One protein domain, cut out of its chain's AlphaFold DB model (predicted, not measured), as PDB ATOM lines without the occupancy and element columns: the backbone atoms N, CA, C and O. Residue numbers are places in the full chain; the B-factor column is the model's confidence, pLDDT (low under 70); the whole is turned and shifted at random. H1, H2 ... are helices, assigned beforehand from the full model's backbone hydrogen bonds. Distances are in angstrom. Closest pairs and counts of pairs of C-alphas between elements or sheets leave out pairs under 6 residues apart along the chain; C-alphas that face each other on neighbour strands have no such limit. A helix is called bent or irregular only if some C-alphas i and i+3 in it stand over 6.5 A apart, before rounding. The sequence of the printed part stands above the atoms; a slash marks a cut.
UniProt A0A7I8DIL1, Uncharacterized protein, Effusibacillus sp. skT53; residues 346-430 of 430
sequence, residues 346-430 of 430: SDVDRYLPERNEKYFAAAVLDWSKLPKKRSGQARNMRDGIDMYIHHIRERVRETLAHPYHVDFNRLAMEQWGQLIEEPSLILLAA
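What this domain is: This is residues 346 to 430 of the 430 residues of an uncharacterized protein of Effusibacillus sp. skT53 (UniProt A0A7I8DIL1). Picture a small head of two crossed helices, H2 and H3, with the long, kinked H4 reaching away as an arm that makes much of the length; short H1 sits beside the far part of that arm. A long stretch with no named element, residues 351 to 371, leads from H1 to the head. The printed part has 85 residues with four named helices, H1, H2, H3 and H4 in chain order, and no named strand; its class is all helix. It is only just loose, close to extended, with a radius of gyration of the C-alphas of 17.9 A and spans of 56 by 25 by 20 A.

Where its parts are: Find C-alpha 346 at (111.108, -28.299, -251.977), where H1, residues 346 to 350, begins. H1 is irregular: C-alphas 346 and 349 are 7.7 A apart. H2, residues 372 to 382, begins at (155.199, -19.485, -229.534) and is 15.4 A long. H3, residues 390 to 401, measures 16.2 A. H4, residues 408 to 429, runs 29.7 A to C-alpha 429 at (107.214, -20.524, -258.203); it has a kink of 44 degrees near residue 415 and is irregular, with C-alphas 414 and 417 7.5 A apart.

How they stand to each other: Look at H1 first: it touches H4, which meets it with residues 420 to 428 alone, and the closest C-alphas, of Asp 349 and Glu 421, are 6.7 A apart. H2 and H3 touch, about perpendicular at 76 degrees; H3 does so with residues 396 to 399 alone, and the closest C-alphas, of Arg 374 and Val 396, are 6.4 A apart. H2 and H4 are apart, as are H3 and H4. In H2 and H3 every O i to N i+4 pair is within hydrogen-bond range; in H4 14 of 18 are, and in H1 0 of 1, beside 1 of 2 O i to N i+3 pairs.

The domain as a whole: The C-alphas farthest apart, of Lys 372 and Ala 430, the chain's last residue, are 57.0 A apart. The printed part has no cut, and the link from H1 to H2 is long. Mean pLDDT of the printed part is 76.7; 22 residues are under 70, among them residues 351 to 358 and 424 to 430.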
ATOM      1  N   SER A 346     112.246 -28.585-252.860       70.44
ATOM      2  CA  SER A 346     111.108 -28.299-251.977       70.44
ATOM      3  C   SER A 346     111.276 -28.737-250.520       70.44
ATOM      4  O   SER A 346     110.436 -28.388-249.701       70.44
ATOM      5  N   ASP A 347     112.296 -29.537-250.210       73.81
ATOM      6  CA  ASP A 347     112.570 -30.055-248.867       73.81
ATOM      7  C   ASP A 347     113.899 -29.524-248.302       73.81
ATOM      8  O   ASP A 347     114.348 -29.989-247.259       73.81
ATOM      9  N   VAL A 348     114.582 -28.599-248.985       70.06
ATOM     10  CA  VAL A 348     115.934 -28.150-248.598       70.06
ATOM     11  C   VAL A 348     115.963 -27.434-247.240       70.06
ATOM     12  O   VAL A 348     116.959 -27.517-246.524       70.06
ATOM     13  N   ASP A 349     114.857 -26.814-246.836       68.56
ATOM     14  CA  ASP A 349     114.634 -26.242-245.501       68.56
ATOM     15  C   ASP A 349     114.678 -27.301-244.379       68.56
ATOM     16  O   ASP A 349     115.052 -27.010-243.242       68.56
ATOM     17  N   ARG A 350     114.360 -28.563-244.695       72.31
ATOM     18  CA  ARG A 350     114.345 -29.687-243.740       72.31
ATOM     19  C   ARG A 350     115.706 -30.345-243.541       72.31
ATOM     20  O   ARG A 350     115.856 -31.150-242.622       72.31
ATOM     21  N   TYR A 351     116.686 -30.022-244.381       69.69
ATOM     22  CA  TYR A 351     118.022 -30.617-244.363       69.69
ATOM     23  C   TYR A 351     119.089 -29.547-244.152       69.69
ATOM     24  O   TYR A 351     119.975 -29.349-244.989       69.69
ATOM     25  N   LEU A 352     119.005 -28.880-242.998       66.38
ATOM     26  CA  LEU A 352     120.061 -27.994-242.522       66.38
ATOM     27  C   LEU A 352     121.409 -28.729-242.550       66.38
ATOM     28  O   LEU A 352     121.450 -29.929-242.258       66.38
ATOM     29  N   PRO A 353     122.511 -28.034-242.877       64.81
ATOM     30  CA  PRO A 353     123.825 -28.647-242.880       64.81
ATOM     31  C   PRO A 353     124.105 -29.223-241.493       64.81
ATOM     32  O   PRO A 353     124.215 -28.494-240.506       64.81
ATOM     33  N   GLU A 354     124.157 -30.555-241.408       63.25
ATOM     34  CA  GLU A 354     124.457 -31.235-240.155       63.25
ATOM     35  C   GLU A 354     125.840 -30.819-239.656       63.25
ATOM     36  O   GLU A 354     126.749 -30.520-240.439       63.25
ATOM     37  N   ARG A 355     126.002 -30.827-238.329       57.12
ATOM     38  CA  ARG A 355     127.239 -30.445-237.650       57.12
ATOM     39  C   ARG A 355     128.413 -31.229-238.231       57.12
ATOM     40  O   ARG A 355     128.623 -32.394-237.899       57.12
ATOM     41  N   ASN A 356     129.206 -30.585-239.083       58.75
ATOM     42  CA  ASN A 356     130.325 -31.266-239.709       58.75
ATOM     43  C   ASN A 356     131.511 -31.319-238.744       58.75
ATOM     44  O   ASN A 356     132.400 -30.473-238.770       58.75
ATOM     45  N   GLU A 357     131.534 -32.333-237.877       62.91
ATOM     46  CA  GLU A 357     132.613 -32.530-236.901       62.91
ATOM     47  C   GLU A 357     133.979 -32.820-237.550       62.91
ATOM     48  O   GLU A 357     135.005 -32.807-236.864       62.91
ATOM     49  N   LYS A 358     134.005 -33.066-238.869       66.00
ATOM     50  CA  LYS A 358     135.217 -33.398-239.627       66.00
ATOM     51  C   LYS A 358     136.084 -32.180-239.936       66.00
ATOM     52  O   LYS A 358     137.279 -32.355-240.168       66.00
ATOM     53  N   TYR A 359     135.519 -30.971-239.925       71.38
ATOM     54  CA  TYR A 359     136.257 -29.746-240.228       71.38
ATOM     55  C   TYR A 359     136.325 -28.830-239.008       71.38
ATOM     56  O   TYR A 359     135.369 -28.666-238.257       71.38
ATOM     57  N   PHE A 360     137.490 -28.220-238.814       81.38
ATOM     58  CA  PHE A 360     137.729 -27.209-237.795       81.38
ATOM     59  C   PHE A 360     138.312 -25.980-238.478       81.38
ATOM     60  O   PHE A 360     139.326 -26.096-239.169       81.38
ATOM     61  N   ALA A 361     137.721 -24.809-238.250       82.81
ATOM     62  CA  ALA A 361     138.355 -23.548-238.605       82.81
ATOM     63  C   ALA A 361     138.468 -22.624-237.408       82.81
ATOM     64  O   ALA A 361     137.667 -22.639-236.472       82.81
ATOM     65  N   ALA A 362     139.490 -21.785-237.491       85.56
ATOM     66  CA  ALA A 362     139.721 -20.727-236.544       85.56
ATOM     67  C   ALA A 362     140.231 -19.479-237.262       85.56
ATOM     68  O   ALA A 362     141.087 -19.568-238.144       85.56
ATOM     69  N   ALA A 363     139.733 -18.318-236.848       86.00
ATOM     70  CA  ALA A 363     140.182 -17.019-237.317       86.00
ATOM     71  C   ALA A 363     141.113 -16.407-236.263       86.00
ATOM     72  O   ALA A 363     140.673 -15.863-235.252       86.00
ATOM     73  N   VAL A 364     142.425 -16.519-236.482       84.06
ATOM     74  CA  VAL A 364     143.433 -15.960-235.570       84.06
ATOM     75  C   VAL A 364     143.816 -14.559-236.032       84.06
ATOM     76  O   VAL A 364     144.656 -14.400-236.916       84.06
ATOM     77  N   LEU A 365     143.208 -13.550-235.410       82.50
ATOM     78  CA  LEU A 365     143.477 -12.138-235.715       82.50
ATOM     79  C   LEU A 365     144.794 -11.638-235.102       82.50
ATOM     80  O   LEU A 365     145.443 -10.759-235.657       82.50
ATOM     81  N   ASP A 366     145.219 -12.222-233.978       87.06
ATOM     82  CA  ASP A 366     146.450 -11.852-233.280       87.06
ATOM     83  C   ASP A 366     147.241 -13.100-232.867       87.06
ATOM     84  O   ASP A 366     146.982 -13.750-231.851       87.06
ATOM     85  N   TRP A 367     148.251 -13.432-233.672       86.56
ATOM     86  CA  TRP A 367     149.119 -14.587-233.447       86.56
ATOM     87  C   TRP A 367     150.022 -14.453-232.217       86.56
ATOM     88  O   TRP A 367     150.568 -15.465-231.771       86.56
ATOM     89  N   SER A 368     150.212 -13.241-231.681       88.75
ATOM     90  CA  SER A 368     151.071 -13.009-230.514       88.75
ATOM     91  C   SER A 368     150.454 -13.546-229.219       88.75
ATOM     92  O   SER A 368     151.181 -13.922-228.302       88.75
ATOM     93  N   LYS A 369     149.122 -13.681-229.180       89.19
ATOM     94  CA  LYS A 369     148.365 -14.254-228.056       89.19
ATOM     95  C   LYS A 369     148.456 -15.777-227.963       89.19
ATOM     96  O   LYS A 369     148.018 -16.358-226.973       89.19
ATOM     97  N   LEU A 370     149.004 -16.440-228.981       88.12
ATOM     98  CA  LEU A 370     149.214 -17.884-228.972       88.12
ATOM     99  C   LEU A 370     150.610 -18.228-228.429       88.12
ATOM    100  O   LEU A 370     151.588 -17.569-228.792       88.12
ATOM    101  N   PRO A 371     150.763 -19.313-227.642       92.38
ATOM    102  CA  PRO A 371     152.081 -19.789-227.238       92.38
ATOM    103  C   PRO A 371     152.997 -19.968-228.457       92.38
ATOM    104  O   PRO A 371     152.586 -20.581-229.441       92.38
ATOM    105  N   LYS A 372     154.254 -19.502-228.391       90.19
ATOM    106  CA  LYS A 372     155.199 -19.485-229.534       90.19
ATOM    107  C   LYS A 372     155.315 -20.833-230.265       90.19
ATOM    108  O   LYS A 372     155.417 -20.887-231.487       90.19
ATOM    109  N   LYS A 373     155.257 -21.938-229.515       90.38
ATOM    110  CA  LYS A 373     155.247 -23.300-230.073       90.38
ATOM    111  C   LYS A 373     153.962 -23.608-230.855       90.38
ATOM    112  O   LYS A 373     154.028 -24.244-231.900       90.38
ATOM    113  N   ARG A 374     152.803 -23.158-230.365       89.44
ATOM    114  CA  ARG A 374     151.486 -23.373-230.987       89.44
ATOM    115  C   ARG A 374     151.259 -22.488-232.196       89.44
ATOM    116  O   ARG A 374     150.756 -22.987-233.193       89.44
ATOM    117  N   SER A 375     151.678 -21.225-232.144       89.44
ATOM    118  CA  SER A 375     151.604 -20.335-233.305       89.44
ATOM    119  C   SER A 375     152.447 -20.860-234.468       89.44
ATOM    120  O   SER A 375     151.966 -20.881-235.597       89.44
ATOM    121  N   GLY A 376     153.654 -21.373-234.196       86.62
ATOM    122  CA  GLY A 376     154.477 -22.050-235.202       86.62
ATOM    123  C   GLY A 376     153.789 -23.279-235.807       86.62
ATOM    124  O   GLY A 376     153.701 -23.397-237.025       86.62
ATOM    125  N   GLN A 377     153.228 -24.158-234.972       87.88
ATOM    126  CA  GLN A 377     152.523 -25.359-235.439       87.88
ATOM    127  C   GLN A 377     151.279 -25.030-236.273       87.88
ATOM    128  O   GLN A 377     151.095 -25.605-237.339       87.88
ATOM    129  N   ALA A 378     150.454 -24.085-235.823       84.56
ATOM    130  CA  ALA A 378     149.261 -23.659-236.547       84.56
ATOM    131  C   ALA A 378     149.603 -22.988-237.892       84.56
ATOM    132  O   ALA A 378     148.929 -23.256-238.885       84.56
ATOM    133  N   ARG A 379     150.687 -22.198-237.974       82.88
ATOM    134  CA  ARG A 379     151.191 -21.662-239.255       82.88
ATOM    135  C   ARG A 379     151.687 -22.762-240.183       82.88
ATOM    136  O   ARG A 379     151.327 -22.765-241.350       82.88
ATOM    137  N   ASN A 380     152.433 -23.732-239.664       81.69
ATOM    138  CA  ASN A 380     152.907 -24.860-240.465       81.69
ATOM    139  C   ASN A 380     151.749 -25.714-241.004       81.69
ATOM    140  O   ASN A 380     151.839 -26.205-242.129       81.69
ATOM    141  N   MET A 381     150.663 -25.862-240.232       80.31
ATOM    142  CA  MET A 381     149.433 -26.519-240.688       80.31
ATOM    143  C   MET A 381     148.720 -25.696-241.768       80.31
ATOM    144  O   MET A 381     148.383 -26.255-242.805       80.31
ATOM    145  N   ARG A 382     148.563 -24.378-241.575       80.44
ATOM    146  CA  ARG A 382     148.001 -23.454-242.583       80.44
ATOM    147  C   ARG A 382     148.797 -23.478-243.890       80.44
ATOM    148  O   ARG A 382     148.220 -23.509-244.967       80.44
ATOM    149  N   ASP A 383     150.122 -23.474-243.791       76.06
ATOM    150  CA  ASP A 383     151.025 -23.379-244.939       76.06
ATOM    151  C   ASP A 383     151.322 -24.756-245.566       76.06
ATOM    152  O   ASP A 383     152.103 -24.841-246.518       76.06
ATOM    153  N   GLY A 384     150.741 -25.838-245.029       71.88
ATOM    154  CA  GLY A 384     150.936 -27.221-245.476       71.88
ATOM    155  C   GLY A 384     152.406 -27.651-245.488       71.88
ATOM    156  O   GLY A 384     152.848 -28.317-246.423       71.88
ATOM    157  N   ILE A 385     153.207 -27.158-244.538       66.12
ATOM    158  CA  ILE A 385     154.661 -27.392-244.478       66.12
ATOM    159  C   ILE A 385     154.980 -28.675-243.703       66.12
ATOM    160  O   ILE A 385     155.896 -29.382-244.094       66.12
ATOM    161  N   ASP A 386     154.177 -29.028-242.694       58.72
ATOM    162  CA  ASP A 386     154.347 -30.253-241.905       58.72
ATOM    163  C   ASP A 386     152.986 -30.828-241.499       58.72
ATOM    164  O   ASP A 386     152.277 -30.284-240.646       58.72
ATOM    165  N   MET A 387     152.609 -31.967-242.083       57.25
ATOM    166  CA  MET A 387     151.423 -32.711-241.655       57.25
ATOM    167  C   MET A 387     151.745 -33.486-240.377       57.25
ATOM    168  O   MET A 387     152.060 -34.673-240.406       57.25
ATOM    169  N   TYR A 388     151.670 -32.801-239.240       64.81
ATOM    170  CA  TYR A 388     151.935 -33.410-237.945       64.81
ATOM    171  C   TYR A 388     151.035 -34.625-237.645       64.81
ATOM    172  O   TYR A 388     149.871 -34.675-238.062       64.81
ATOM    173  N   ILE A 389     151.575 -35.565-236.855       75.00
ATOM    174  CA  ILE A 389     150.870 -36.720-236.271       75.00
ATOM    175  C   ILE A 389     149.616 -36.233-235.521       75.00
ATOM    176  O   ILE A 389     149.651 -35.169-234.899       75.00
ATOM    177  N   HIS A 390     148.536 -37.023-235.555       80.25
ATOM    178  CA  HIS A 390     147.210 -36.749-234.968       80.25
ATOM    179  C   HIS A 390     147.241 -35.961-233.642       80.25
ATOM    180  O   HIS A 390     146.583 -34.935-233.510       80.25
ATOM    181  N   HIS A 391     148.089 -36.373-232.696       84.12
ATOM    182  CA  HIS A 391     148.244 -35.732-231.381       84.12
ATOM    183  C   HIS A 391     148.578 -34.231-231.423       84.12
ATOM    184  O   HIS A 391     148.143 -33.454-230.578       84.12
ATOM    185  N   ILE A 392     149.378 -33.791-232.393       81.31
ATOM    186  CA  ILE A 392     149.724 -32.371-232.526       81.31
ATOM    187  C   ILE A 392     148.539 -31.590-233.099       81.31
ATOM    188  O   ILE A 392     148.327 -30.456-232.671       81.31
ATOM    189  N   ARG A 393     147.761 -32.198-234.006       84.12
ATOM    190  CA  ARG A 393     146.561 -31.585-234.587       84.12
ATOM    191  C   ARG A 393     145.515 -31.315-233.516       84.12
ATOM    192  O   ARG A 393     145.059 -30.184-233.413       84.12
ATOM    193  N   GLU A 394     145.242 -32.303-232.668       86.44
ATOM    194  CA  GLU A 394     144.302 -32.156-231.551       86.44
ATOM    195  C   GLU A 394     144.735 -31.048-230.592       86.44
ATOM    196  O   GLU A 394     143.967 -30.145-230.288       86.44
ATOM    197  N   ARG A 395     146.015 -31.003-230.216       87.62
ATOM    198  CA  ARG A 395     146.493 -29.935-229.329       87.62
ATOM    199  C   ARG A 395     146.457 -28.538-229.963       87.62
ATOM    200  O   ARG A 395     146.328 -27.544-229.247       87.62
ATOM    201  N   VAL A 396     146.645 -28.427-231.282       86.69
ATOM    202  CA  VAL A 396     146.459 -27.157-232.007       86.69
ATOM    203  C   VAL A 396     144.974 -26.788-232.032       86.69
ATOM    204  O   VAL A 396     144.648 -25.648-231.714       86.69
ATOM    205  N   ARG A 397     144.087 -27.750-232.312       88.06
ATOM    206  CA  ARG A 397     142.630 -27.583-232.270       88.06
ATOM    207  C   ARG A 397     142.159 -27.090-230.904       88.06
ATOM    208  O   ARG A 397     141.508 -26.058-230.849       88.06
ATOM    209  N   GLU A 398     142.555 -27.742-229.813       89.62
ATOM    210  CA  GLU A 398     142.241 -27.329-228.435       89.62
ATOM    211  C   GLU A 398     142.678 -25.885-228.154       89.62
ATOM    212  O   GLU A 398     141.923 -25.102-227.585       89.62
ATOM    213  N   THR A 399     143.884 -25.513-228.601       88.69
ATOM    214  CA  THR A 399     144.428 -24.157-228.413       88.69
ATOM    215  C   THR A 399     143.621 -23.105-229.184       88.69
ATOM    216  O   THR A 399     143.514 -21.962-228.749       88.69
ATOM    217  N   LEU A 400     143.089 -23.470-230.352       88.06
ATOM    218  CA  LEU A 400     142.353 -22.561-231.227       88.06
ATOM    219  C   LEU A 400     140.842 -22.557-230.954       88.06
ATOM    220  O   LEU A 400     140.174 -21.588-231.302       88.06
ATOM    221  N   ALA A 401     140.305 -23.604-230.323       84.50
ATOM    222  CA  ALA A 401     138.874 -23.781-230.094       84.50
ATOM    223  C   ALA A 401     138.260 -22.661-229.238       84.50
ATOM    224  O   ALA A 401     137.082 -22.362-229.387       84.50
ATOM    225  N   HIS A 402     139.050 -22.013-228.380       81.94
ATOM    226  CA  HIS A 402     138.633 -20.854-227.592       81.94
ATOM    227  C   HIS A 402     139.804 -19.861-227.514       81.94
ATOM    228  O   HIS A 402     140.848 -20.241-226.984       81.94
ATOM    229  N   PRO A 403     139.705 -18.605-228.001       76.44
ATOM    230  CA  PRO A 403     138.532 -17.869-228.499       76.44
ATOM    231  C   PRO A 403     138.374 -17.818-230.036       76.44
ATOM    232  O   PRO A 403     137.571 -17.033-230.528       76.44
ATOM    233  N   TYR A 404     139.161 -18.569-230.810       83.50
ATOM    234  CA  TYR A 404     139.308 -18.312-232.253       83.50
ATOM    235  C   TYR A 404     138.393 -19.143-233.158       83.50
ATOM    236  O   TYR A 404     138.471 -18.991-234.373       83.50
ATOM    237  N   HIS A 405     137.565 -20.031-232.606       83.88
ATOM    238  CA  HIS A 405     136.735 -20.945-233.388       83.88
ATOM    239  C   HIS A 405     135.715 -20.210-234.266       83.88
ATOM    240  O   HIS A 405     134.977 -19.348-233.788       83.88
ATOM    241  N   VAL A 406     135.651 -20.597-235.541       81.06
ATOM    242  CA  VAL A 406     134.610 -20.154-236.472       81.06
ATOM    243  C   VAL A 406     133.540 -21.236-236.521       81.06
ATOM    244  O   VAL A 406     133.779 -22.326-237.036       81.06
ATOM    245  N   ASP A 407     132.360 -20.942-235.975       80.00
ATOM    246  CA  ASP A 407     131.228 -21.865-236.022       80.00
ATOM    247  C   ASP A 407     130.503 -21.747-237.365       80.00
ATOM    248  O   ASP A 407     129.583 -20.946-237.539       80.00
ATOM    249  N   PHE A 408     130.943 -22.547-238.334       73.31
ATOM    250  CA  PHE A 408     130.316 -22.574-239.653       73.31
ATOM    251  C   PHE A 408     128.874 -23.043-239.624       73.31
ATOM    252  O   PHE A 408     128.120 -22.621-240.487       73.31
ATOM    253  N   ASN A 409     128.477 -23.885-238.669       71.81
ATOM    254  CA  ASN A 409     127.087 -24.331-238.616       71.81
ATOM    255  C   ASN A 409     126.203 -23.149-238.247       71.81
ATOM    256  O   ASN A 409     125.198 -22.906-238.902       71.81
ATOM    257  N   ARG A 410     126.636 -22.351-237.265       79.38
ATOM    258  CA  ARG A 410     125.950 -21.112-236.916       79.38
ATOM    259  C   ARG A 410     125.904 -20.133-238.092       79.38
ATOM    260  O   ARG A 410     124.827 -19.637-238.396       79.38
ATOM    261  N   LEU A 411     127.031 -19.885-238.765       76.00
ATOM    262  CA  LEU A 411     127.073 -18.975-239.921       76.00
ATOM    263  C   LEU A 411     126.206 -19.473-241.084       76.00
ATOM    264  O   LEU A 411     125.482 -18.689-241.689       76.00
ATOM    265  N   ALA A 412     126.255 -20.773-241.376       71.56
ATOM    266  CA  ALA A 412     125.440 -21.392-242.408       71.56
ATOM    267  C   ALA A 412     123.956 -21.292-242.055       71.56
ATOM    268  O   ALA A 412     123.184 -20.908-242.915       71.56
ATOM    269  N   MET A 413     123.562 -21.552-240.803       73.00
ATOM    270  CA  MET A 413     122.176 -21.404-240.341       73.00
ATOM    271  C   MET A 413     121.690 -19.952-240.389       73.00
ATOM    272  O   MET A 413     120.577 -19.705-240.839       73.00
ATOM    273  N   GLU A 414     122.513 -18.989-239.960       78.88
ATOM    274  CA  GLU A 414     122.171 -17.559-239.996       78.88
ATOM    275  C   GLU A 414     121.972 -17.047-241.435       78.88
ATOM    276  O   GLU A 414     121.185 -16.127-241.647       78.88
ATOM    277  N   GLN A 415     122.651 -17.643-242.422       77.50
ATOM    278  CA  GLN A 415     122.587 -17.227-243.830       77.50
ATOM    279  C   GLN A 415     121.779 -18.173-244.737       77.50
ATOM    280  O   GLN A 415     121.558 -17.843-245.903       77.50
ATOM    281  N   TRP A 416     121.313 -19.322-244.232       73.38
ATOM    282  CA  TRP A 416     120.663 -20.376-245.028       73.38
ATOM    283  C   TRP A 416     119.428 -19.864-245.769       73.38
ATOM    284  O   TRP A 416     119.271 -20.121-246.962       73.38
ATOM    285  N   GLY A 417     118.600 -19.073-245.083       70.69
ATOM    286  CA  GLY A 417     117.389 -18.498-245.666       70.69
ATOM    287  C   GLY A 417     117.676 -17.646-246.907       70.69
ATOM    288  O   GLY A 417     117.056 -17.828-247.950       70.69
ATOM    289  N   GLN A 418     118.692 -16.781-246.837       72.94
ATOM    290  CA  GLN A 418     119.071 -15.903-247.953       72.94
ATOM    291  C   GLN A 418     119.772 -16.657-249.086       72.94
ATOM    292  O   GLN A 418     119.574 -16.357-250.260       72.94
ATOM    293  N   LEU A 419     120.633 -17.619-248.748       70.00
ATOM    294  CA  LEU A 419     121.465 -18.304-249.739       70.00
ATOM    295  C   LEU A 419     120.721 -19.418-250.474       70.00
ATOM    296  O   LEU A 419     121.091 -19.744-251.600       70.00
ATOM    297  N   ILE A 420     119.713 -20.017-249.838       68.56
ATOM    298  CA  ILE A 420     119.100 -21.257-250.306       68.56
ATOM    299  C   ILE A 420     117.576 -21.164-250.350       68.56
ATOM    300  O   ILE A 420     117.006 -21.470-251.397       68.56
ATOM    301  N   GLU A 421     116.902 -20.733-249.280       66.06
ATOM    302  CA  GLU A 421     115.428 -20.721-249.252       66.06
ATOM    303  C   GLU A 421     114.844 -19.710-250.246       66.06
ATOM    304  O   GLU A 421     113.999 -20.078-251.061       66.06
ATOM    305  N   GLU A 422     115.331 -18.465-250.249       72.94
ATOM    306  CA  GLU A 422     114.855 -17.417-251.162       72.94
ATOM    307  C   GLU A 422     115.032 -17.797-252.650       72.94
ATOM    308  O   GLU A 422     114.047 -17.757-253.395       72.94
ATOM    309  N   PRO A 423     116.219 -18.248-253.114       70.00
ATOM    310  CA  PRO A 423     116.376 -18.747-254.481       70.00
ATOM    311  C   PRO A 423     115.514 -19.975-254.792       70.00
ATOM    312  O   PRO A 423     114.985 -20.086-255.899       70.00
ATOM    313  N   SER A 424     115.348 -20.896-253.835       67.62
ATOM    314  CA  SER A 424     114.538 -22.107-254.029       67.62
ATOM    315  C   SER A 424     113.060 -21.772-254.207       67.62
ATOM    316  O   SER A 424     112.412 -22.340-255.081       67.62
ATOM    317  N   LEU A 425     112.533 -20.807-253.449       67.69
ATOM    318  CA  LEU A 425     111.159 -20.325-253.600       67.69
ATOM    319  C   LEU A 425     110.923 -19.681-254.972       67.69
ATOM    320  O   LEU A 425     109.883 -19.924-255.580       67.69
ATOM    321  N   ILE A 426     111.889 -18.917-255.491       69.94
ATOM    322  CA  ILE A 426     111.817 -18.339-256.844       69.94
ATOM    323  C   ILE A 426     111.780 -19.444-257.907       69.94
ATOM    324  O   ILE A 426     110.988 -19.371-258.842       69.94
ATOM    325  N   LEU A 427     112.615 -20.474-257.756       62.75
ATOM    326  CA  LEU A 427     112.690 -21.596-258.695       62.75
ATOM    327  C   LEU A 427     111.471 -22.524-258.638       62.75
ATOM    328  O   LEU A 427     111.166 -23.161-259.637       62.75
ATOM    329  N   LEU A 428     110.795 -22.618-257.491       68.69
ATOM    330  CA  LEU A 428     109.587 -23.434-257.310       68.69
ATOM    331  C   LEU A 428     108.295 -22.692-257.691       68.69
ATOM    332  O   LEU A 428     107.265 -23.334-257.886       68.69
ATOM    333  N   ALA A 429     108.332 -21.359-257.765       64.88
ATOM    334  CA  ALA A 429     107.214 -20.524-258.203       64.88
ATOM    335  C   ALA A 429     107.171 -20.295-259.730       64.88
ATOM    336  O   ALA A 429     106.177 -19.761-260.227       64.88
ATOM    337  N   ALA A 430     108.237 -20.667-260.449       48.53
ATOM    338  CA  ALA A 430     108.358 -20.636-261.911       48.53
ATOM    339  C   ALA A 430     108.026 -22.005-262.520       48.53
ATOM    340  O   ALA A 430     107.477 -22.014-263.647       48.53
TER     341      ALA A 430